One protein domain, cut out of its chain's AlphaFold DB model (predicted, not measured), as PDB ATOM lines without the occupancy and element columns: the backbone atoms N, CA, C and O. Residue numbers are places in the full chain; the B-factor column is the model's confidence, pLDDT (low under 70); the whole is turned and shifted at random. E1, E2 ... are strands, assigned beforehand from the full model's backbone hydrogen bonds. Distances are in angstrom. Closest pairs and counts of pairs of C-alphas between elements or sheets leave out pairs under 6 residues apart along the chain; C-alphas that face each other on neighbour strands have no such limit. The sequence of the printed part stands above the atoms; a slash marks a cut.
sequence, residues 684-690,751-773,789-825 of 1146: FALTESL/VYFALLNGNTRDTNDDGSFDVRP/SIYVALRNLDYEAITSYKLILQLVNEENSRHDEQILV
ATOM      1  N   PHE A 684     176.397 183.208 164.932       69.94
ATOM      2  CA  PHE A 684     176.533 182.928 163.503       69.94
ATOM      3  C   PHE A 684     178.006 182.700 163.170       69.94
ATOM      4  O   PHE A 684     178.860 183.279 163.828       69.94
ATOM      5  N   ALA A 685     178.297 181.909 162.137       72.50
ATOM      6  CA  ALA A 685     179.662 181.646 161.689       72.50
ATOM      7  C   ALA A 685     179.842 182.061 160.220       72.50
ATOM      8  O   ALA A 685     178.989 181.728 159.390       72.50
ATOM      9  N   LEU A 686     180.920 182.784 159.907       78.94
ATOM     10  CA  LEU A 686     181.241 183.320 158.576       78.94
ATOM     11  C   LEU A 686     182.684 182.983 158.208       78.94
ATOM     12  O   LEU A 686     183.564 183.208 159.022       78.94
ATOM     13  N   THR A 687     182.950 182.507 156.991       79.19
ATOM     14  CA  THR A 687     184.341 182.398 156.512       79.19
ATOM     15  C   THR A 687     184.928 183.774 156.230       79.19
ATOM     16  O   THR A 687     184.199 184.677 155.815       79.19
ATOM     17  N   GLU A 688     186.228 183.941 156.458       77.19
ATOM     18  CA  GLU A 688     186.903 185.209 156.180       77.19
ATOM     19  C   GLU A 688     186.986 185.539 154.685       77.19
ATOM     20  O   GLU A 688     186.842 186.694 154.291       77.19
ATOM     21  N   SER A 689     187.045 184.497 153.849       77.06
ATOM     22  CA  SER A 689     187.040 184.539 152.379       77.06
ATOM     23  C   SER A 689     185.761 185.119 151.727       77.06
ATOM     24  O   SER A 689     185.545 184.962 150.522       77.06
ATOM     25  N   LEU A 690     184.882 185.779 152.492       75.50
ATOM     26  CA  LEU A 690     183.688 186.460 151.985       75.50
ATOM     27  C   LEU A 690     184.051 187.822 151.360       75.50
ATOM     28  O   LEU A 690     184.418 188.741 152.092       75.50
ATOM     29  N   VAL A 751     160.012 200.411 164.129       55.59
ATOM     30  CA  VAL A 751     161.251 200.065 164.829       55.59
ATOM     31  C   VAL A 751     162.415 200.346 163.890       55.59
ATOM     32  O   VAL A 751     162.443 199.857 162.763       55.59
ATOM     33  N   TYR A 752     163.350 201.155 164.365       62.06
ATOM     34  CA  TYR A 752     164.611 201.466 163.717       62.06
ATOM     35  C   TYR A 752     165.690 200.529 164.259       62.06
ATOM     36  O   TYR A 752     165.714 200.236 165.456       62.06
ATOM     37  N   PHE A 753     166.571 200.078 163.371       65.50
ATOM     38  CA  PHE A 753     167.705 199.214 163.678       65.50
ATOM     39  C   PHE A 753     168.986 200.030 163.506       65.50
ATOM     40  O   PHE A 753     169.130 200.715 162.494       65.50
ATOM     41  N   ALA A 754     169.902 199.948 164.464       64.94
ATOM     42  CA  ALA A 754     171.244 200.505 164.359       64.94
ATOM     43  C   ALA A 754     172.247 199.513 164.951       64.94
ATOM     44  O   ALA A 754     172.018 198.983 166.040       64.94
ATOM     45  N   LEU A 755     173.351 199.265 164.251       72.75
ATOM     46  CA  LEU A 755     174.484 198.555 164.830       72.75
ATOM     47  C   LEU A 755     175.285 199.562 165.665       72.75
ATOM     48  O   LEU A 755     175.537 200.676 165.209       72.75
ATOM     49  N   LEU A 756     175.622 199.210 166.903       72.81
ATOM     50  CA  LEU A 756     176.483 200.034 167.744       72.81
ATOM     51  C   LEU A 756     177.929 199.582 167.569       72.81
ATOM     52  O   LEU A 756     178.269 198.458 167.940       72.81
ATOM     53  N   ASN A 757     178.776 200.479 167.067       71.44
ATOM     54  CA  ASN A 757     180.221 200.330 167.180       71.44
ATOM     55  C   ASN A 757     180.607 200.496 168.657       71.44
ATOM     56  O   ASN A 757     180.147 201.426 169.329       71.44
ATOM     57  N   GLY A 758     181.395 199.557 169.173       66.75
ATOM     58  CA  GLY A 758     181.941 199.584 170.522       66.75
ATOM     59  C   GLY A 758     183.260 200.353 170.600       66.75
ATOM     60  O   GLY A 758     183.427 201.380 169.956       66.75
ATOM     61  N   ASN A 759     184.189 199.857 171.422       65.31
ATOM     62  CA  ASN A 759     185.469 200.523 171.722       65.31
ATOM     63  C   ASN A 759     186.692 199.650 171.361       65.31
ATOM     64  O   ASN A 759     187.799 199.895 171.847       65.31
ATOM     65  N   THR A 760     186.470 198.561 170.627       58.84
ATOM     66  CA  THR A 760     187.469 197.565 170.212       58.84
ATOM     67  C   THR A 760     187.038 196.954 168.880       58.84
ATOM     68  O   THR A 760     185.841 196.870 168.603       58.84
ATOM     69  N   ARG A 761     187.980 196.475 168.056       61.88
ATOM     70  CA  ARG A 761     187.643 195.883 166.745       61.88
ATOM     71  C   ARG A 761     186.660 194.706 166.863       61.88
ATOM     72  O   ARG A 761     185.654 194.675 166.167       61.88
ATOM     73  N   ASP A 762     186.830 193.843 167.874       72.25
ATOM     74  CA  ASP A 762     185.888 192.752 168.196       72.25
ATOM     75  C   ASP A 762     184.488 193.222 168.655       72.25
ATOM     76  O   ASP A 762     183.634 192.394 168.969       72.25
ATOM     77  N   THR A 763     184.230 194.532 168.699       75.19
ATOM     78  CA  THR A 763     182.917 195.155 168.932       75.19
ATOM     79  C   THR A 763     182.507 196.124 167.808       75.19
ATOM     80  O   THR A 763     181.689 197.010 168.036       75.19
ATOM     81  N   ASN A 764     183.015 195.935 166.581       75.31
ATOM     82  CA  ASN A 764     182.690 196.717 165.369       75.31
ATOM     83  C   ASN A 764     183.233 198.161 165.336       75.31
ATOM     84  O   ASN A 764     182.753 198.978 164.557       75.31
ATOM     85  N   ASP A 765     184.229 198.496 166.159       73.81
ATOM     86  CA  ASP A 765     184.938 199.795 166.113       73.81
ATOM     87  C   ASP A 765     185.669 200.030 164.769       73.81
ATOM     88  O   ASP A 765     185.872 201.160 164.340       73.81
ATOM     89  N   ASP A 766     186.003 198.948 164.062       68.38
ATOM     90  CA  ASP A 766     186.598 198.931 162.720       68.38
ATOM     91  C   ASP A 766     185.591 199.108 161.566       68.38
ATOM     92  O   ASP A 766     186.000 199.341 160.422       68.38
ATOM     93  N   GLY A 767     184.289 199.006 161.857       71.38
ATOM     94  CA  GLY A 767     183.206 199.081 160.879       71.38
ATOM     95  C   GLY A 767     183.045 197.841 159.993       71.38
ATOM     96  O   GLY A 767     182.445 197.962 158.927       71.38
ATOM     97  N   SER A 768     183.556 196.670 160.392       73.12
ATOM     98  CA  SER A 768     183.540 195.446 159.564       73.12
ATOM     99  C   SER A 768     182.129 194.907 159.245       73.12
ATOM    100  O   SER A 768     181.943 194.210 158.244       73.12
ATOM    101  N   PHE A 769     181.108 195.278 160.027       76.00
ATOM    102  CA  PHE A 769     179.694 194.969 159.781       76.00
ATOM    103  C   PHE A 769     178.806 196.222 159.779       76.00
ATOM    104  O   PHE A 769     179.031 197.172 160.529       76.00
ATOM    105  N   ASP A 770     177.736 196.184 158.980       70.62
ATOM    106  CA  ASP A 770     176.673 197.201 158.929       70.62
ATOM    107  C   ASP A 770     175.280 196.535 158.803       70.62
ATOM    108  O   ASP A 770     175.164 195.321 158.600       70.62
ATOM    109  N   VAL A 771     174.194 197.301 158.958       69.94
ATOM    110  CA  VAL A 771     172.805 196.819 158.985       69.94
ATOM    111  C   VAL A 771     171.900 197.586 158.012       69.94
ATOM    112  O   VAL A 771     171.835 198.812 158.018       69.94
ATOM    113  N   ARG A 772     171.133 196.862 157.184       61.91
ATOM    114  CA  ARG A 772     170.159 197.443 156.238       61.91
ATOM    115  C   ARG A 772     168.729 196.980 156.542       61.91
ATOM    116  O   ARG A 772     168.527 195.787 156.782       61.91
ATOM    117  N   PRO A 773     167.718 197.872 156.501       57.31
ATOM    118  CA  PRO A 773     166.311 197.475 156.542       57.31
ATOM    119  C   PRO A 773     165.953 196.531 155.389       57.31
ATOM    120  O   PRO A 773     166.508 196.635 154.297       57.31
ATOM    121  N   SER A 789     168.652 193.132 157.857       60.62
ATOM    122  CA  SER A 789     169.737 192.171 157.647       60.62
ATOM    123  C   SER A 789     171.083 192.843 157.907       60.62
ATOM    124  O   SER A 789     171.316 193.976 157.483       60.62
ATOM    125  N   ILE A 790     171.963 192.136 158.614       66.31
ATOM    126  CA  ILE A 790     173.363 192.524 158.812       66.31
ATOM    127  C   ILE A 790     174.167 192.040 157.599       66.31
ATOM    128  O   ILE A 790     173.802 191.044 156.969       66.31
ATOM    129  N   TYR A 791     175.230 192.744 157.236       64.00
ATOM    130  CA  TYR A 791     176.098 192.381 156.121       64.00
ATOM    131  C   TYR A 791     177.556 192.735 156.417       64.00
ATOM    132  O   TYR A 791     177.823 193.624 157.227       64.00
ATOM    133  N   VAL A 792     178.483 192.017 155.776       63.91
ATOM    134  CA  VAL A 792     179.910 192.369 155.803       63.91
ATOM    135  C   VAL A 792     180.067 193.676 155.028       63.91
ATOM    136  O   VAL A 792     179.544 193.791 153.913       63.91
ATOM    137  N   ALA A 793     180.710 194.665 155.646       59.81
ATOM    138  CA  ALA A 793     180.870 196.015 155.113       59.81
ATOM    139  C   ALA A 793     181.957 196.063 154.017       59.81
ATOM    140  O   ALA A 793     182.120 195.102 153.278       59.81
ATOM    141  N   LEU A 794     182.675 197.180 153.859       57.56
ATOM    142  CA  LEU A 794     183.709 197.358 152.821       57.56
ATOM    143  C   LEU A 794     185.098 196.797 153.199       57.56
ATOM    144  O   LEU A 794     186.064 197.065 152.493       57.56
ATOM    145  N   ARG A 795     185.216 196.039 154.295       64.56
ATOM    146  CA  ARG A 795     186.468 195.391 154.720       64.56
ATOM    147  C   ARG A 795     186.391 193.881 154.511       64.56
ATOM    148  O   ARG A 795     185.339 193.285 154.735       64.56
ATOM    149  N   ASN A 796     187.518 193.283 154.127       73.12
ATOM    150  CA  ASN A 796     187.713 191.840 154.241       73.12
ATOM    151  C   ASN A 796     187.699 191.438 155.724       73.12
ATOM    152  O   ASN A 796     187.988 192.250 156.606       73.12
ATOM    153  N   LEU A 797     187.367 190.179 155.980       81.50
ATOM    154  CA  LEU A 797     187.529 189.551 157.286       81.50
ATOM    155  C   LEU A 797     188.902 188.850 157.327       81.50
ATOM    156  O   LEU A 797     189.466 188.555 156.278       81.50
ATOM    157  N   ASP A 798     189.424 188.635 158.533       81.44
ATOM    158  CA  ASP A 798     190.774 188.130 158.828       81.44
ATOM    159  C   ASP A 798     190.691 187.411 160.189       81.44
ATOM    160  O   ASP A 798     190.334 188.032 161.205       81.44
ATOM    161  N   TYR A 799     190.899 186.093 160.199       85.50
ATOM    162  CA  TYR A 799     190.766 185.229 161.370       85.50
ATOM    163  C   TYR A 799     191.953 185.397 162.326       85.50
ATOM    164  O   TYR A 799     191.746 185.581 163.534       85.50
ATOM    165  N   GLU A 800     193.177 185.396 161.797       84.06
ATOM    166  CA  GLU A 800     194.444 185.586 162.519       84.06
ATOM    167  C   GLU A 800     194.454 186.890 163.329       84.06
ATOM    168  O   GLU A 800     195.007 186.938 164.436       84.06
ATOM    169  N   ALA A 801     193.790 187.934 162.827       82.44
ATOM    170  CA  ALA A 801     193.524 189.164 163.554       82.44
ATOM    171  C   ALA A 801     192.304 189.069 164.488       82.44
ATOM    172  O   ALA A 801     192.402 189.499 165.646       82.44
ATOM    173  N   ILE A 802     191.137 188.599 164.013       82.44
ATOM    174  CA  ILE A 802     189.864 188.656 164.766       82.44
ATOM    175  C   ILE A 802     188.986 187.412 164.548       82.44
ATOM    176  O   ILE A 802     188.051 187.394 163.751       82.44
ATOM    177  N   THR A 803     189.168 186.414 165.411       82.50
ATOM    178  CA  THR A 803     188.394 185.156 165.402       82.50
ATOM    179  C   THR A 803     186.897 185.291 165.733       82.50
ATOM    180  O   THR A 803     186.122 184.370 165.466       82.50
ATOM    181  N   SER A 804     186.444 186.394 166.352       84.19
ATOM    182  CA  SER A 804     185.010 186.642 166.597       84.19
ATOM    183  C   SER A 804     184.661 188.098 166.939       84.19
ATOM    184  O   SER A 804     185.395 188.780 167.654       84.19
ATOM    185  N   TYR A 805     183.470 188.530 166.519       80.69
ATOM    186  CA  TYR A 805     182.882 189.846 166.772       80.69
ATOM    187  C   TYR A 805     181.637 189.748 167.666       80.69
ATOM    188  O   TYR A 805     180.789 188.868 167.507       80.69
ATOM    189  N   LYS A 806     181.498 190.690 168.599       82.19
ATOM    190  CA  LYS A 806     180.391 190.830 169.556       82.19
ATOM    191  C   LYS A 806     179.598 192.085 169.206       82.19
ATOM    192  O   LYS A 806     179.757 193.133 169.829       82.19
ATOM    193  N   LEU A 807     178.768 191.971 168.177       79.62
ATOM    194  CA  LEU A 807     177.960 193.072 167.665       79.62
ATOM    195  C   LEU A 807     176.806 193.381 168.632       79.62
ATOM    196  O   LEU A 807     176.203 192.467 169.203       79.62
ATOM    197  N   ILE A 808     176.455 194.659 168.787       75.75
ATOM    198  CA  ILE A 808     175.285 195.086 169.567       75.75
ATOM    199  C   ILE A 808     174.292 195.760 168.622       75.75
ATOM    200  O   ILE A 808     174.576 196.808 168.044       75.75
ATOM    201  N   LEU A 809     173.118 195.154 168.462       75.00
ATOM    202  CA  LEU A 809     172.035 195.658 167.623       75.00
ATOM    203  C   LEU A 809     171.038 196.436 168.491       75.00
ATOM    204  O   LEU A 809     170.261 195.841 169.240       75.00
ATOM    205  N   GLN A 810     171.050 197.766 168.381       71.81
ATOM    206  CA  GLN A 810     170.098 198.647 169.055       71.81
ATOM    207  C   GLN A 810     168.800 198.764 168.245       71.81
ATOM    208  O   GLN A 810     168.790 199.135 167.068       71.81
ATOM    209  N   LEU A 811     167.687 198.479 168.914       72.19
ATOM    210  CA  LEU A 811     166.318 198.614 168.427       72.19
ATOM    211  C   LEU A 811     165.693 199.852 169.078       72.19
ATOM    212  O   LEU A 811     165.634 199.932 170.306       72.19
ATOM    213  N   VAL A 812     165.193 200.800 168.284       67.12
ATOM    214  CA  VAL A 812     164.551 202.032 168.787       67.12
ATOM    215  C   VAL A 812     163.158 202.178 168.185       67.12
ATOM    216  O   VAL A 812     163.013 202.144 166.966       67.12
ATOM    217  N   ASN A 813     162.118 202.354 169.006       63.81
ATOM    218  CA  ASN A 813     160.765 202.620 168.500       63.81
ATOM    219  C   ASN A 813     160.492 204.128 168.304       63.81
ATOM    220  O   ASN A 813     161.246 204.979 168.776       63.81
ATOM    221  N   GLU A 814     159.378 204.481 167.653       59.34
ATOM    222  CA  GLU A 814     158.942 205.885 167.469       59.34
ATOM    223  C   GLU A 814     158.702 206.660 168.790       59.34
ATOM    224  O   GLU A 814     158.622 207.887 168.776       59.34
ATOM    225  N   GLU A 815     158.639 205.976 169.938       64.81
ATOM    226  CA  GLU A 815     158.535 206.569 171.283       64.81
ATOM    227  C   GLU A 815     159.911 206.730 171.976       64.81
ATOM    228  O   GLU A 815     159.974 207.121 173.142       64.81
ATOM    229  N   ASN A 816     161.021 206.442 171.275       60.09
ATOM    230  CA  ASN A 816     162.404 206.421 171.785       60.09
ATOM    231  C   ASN A 816     162.629 205.437 172.960       60.09
ATOM    232  O   ASN A 816     163.584 205.574 173.728       60.09
ATOM    233  N   SER A 817     161.783 204.411 173.077       58.75
ATOM    234  CA  SER A 817     162.078 203.215 173.870       58.75
ATOM    235  C   SER A 817     163.131 202.374 173.148       58.75
ATOM    236  O   SER A 817     163.101 202.275 171.917       58.75
ATOM    237  N   ARG A 818     164.067 201.791 173.905       65.50
ATOM    238  CA  ARG A 818     165.261 201.113 173.376       65.50
ATOM    239  C   ARG A 818     165.384 199.687 173.892       65.50
ATOM    240  O   ARG A 818     165.056 199.421 175.049       65.50
ATOM    241  N   HIS A 819     165.884 198.800 173.042       67.19
ATOM    242  CA  HIS A 819     166.276 197.440 173.395       67.19
ATOM    243  C   HIS A 819     167.551 197.083 172.637       67.19
ATOM    244  O   HIS A 819     167.580 197.195 171.415       67.19
ATOM    245  N   ASP A 820     168.571 196.616 173.347       70.38
ATOM    246  CA  ASP A 820     169.855 196.235 172.759       70.38
ATOM    247  C   ASP A 820     169.967 194.708 172.776       70.38
ATOM    248  O   ASP A 820     169.772 194.088 173.822       70.38
ATOM    249  N   GLU A 821     170.231 194.097 171.623       71.06
ATOM    250  CA  GLU A 821     170.415 192.648 171.474       71.06
ATOM    251  C   GLU A 821     171.872 192.353 171.092       71.06
ATOM    252  O   GLU A 821     172.415 192.987 170.185       71.06
ATOM    253  N   GLN A 822     172.513 191.398 171.770       72.38
ATOM    254  CA  GLN A 822     173.897 191.022 171.474       72.38
ATOM    255  C   GLN A 822     173.939 189.856 170.484       72.38
ATOM    256  O   GLN A 822     173.354 188.798 170.724       72.38
ATOM    257  N   ILE A 823     174.687 190.038 169.400       74.88
ATOM    258  CA  ILE A 823     174.906 189.049 168.344       74.88
ATOM    259  C   ILE A 823     176.379 188.638 168.377       74.88
ATOM    260  O   ILE A 823     177.265 189.491 168.435       74.88
ATOM    261  N   LEU A 824     176.645 187.332 168.339       76.06
ATOM    262  CA  LEU A 824     177.998 186.802 168.185       76.06
ATOM    263  C   LEU A 824     178.207 186.389 166.726       76.06
ATOM    264  O   LEU A 824     177.391 185.657 166.164       76.06
ATOM    265  N   VAL A 825     179.300 186.846 166.125       80.88
ATOM    266  CA  VAL A 825     179.758 186.397 164.810       80.88
ATOM    267  C   VAL A 825     181.123 185.751 164.997       80.88
ATOM    268  O   VAL A 825     182.092 186.426 165.321       80.88
TER     269      VAL A 825
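This is residues 684 to 690, 751 to 773 and 789 to 825 of the 1146 residues of the protein "Neural-cadherin" of Penaeus vannamei (UniProt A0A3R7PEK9). A small, elongated sandwich: a long, strongly twisted antiparallel sheet, E2 - E5 - E6, lies partly face to face with the short antiparallel pair E3 - E4, and E1 adjoins the end of E6. The 67 printed residues have six named strands, E1 to E6 in chain order, and no named helix: all strand. It is only just compact, close to loose, with radius of gyration 12.6 A and spans of 42 by 22 by 19 A.

E1, residues 684 to 687, pairs with no named strand; its closest C-alpha pair with E6, residues 818 to 825, is Phe 684 and Val 825, 4.9 A. E2, residues 751 to 756, neighbours E5, residues 804 to 813, with N 754 and O 810 2.9 A apart. E3, residues 769 to 773, neighbours E4, residues 789 to 792, with N 772 and O 789 2.9 A apart. E5 and E6 form a hairpin, with N 807 and O 823 2.9 A apart.

E1 begins at C-alpha 684 (176.533, 182.928, 163.503); E6 ends at C-alpha 825 (179.758, 186.397, 164.810). E5 is 29.1 A long, E6 22.4 A.

Cuts at 691 to 750 and 774 to 788 leave C-alpha gaps of 29.2 A and 6.4 A. Links E2 to E3 and E4 to E5 are long. Mean pLDDT of the printed part is 71.0, with 28 residues under 70.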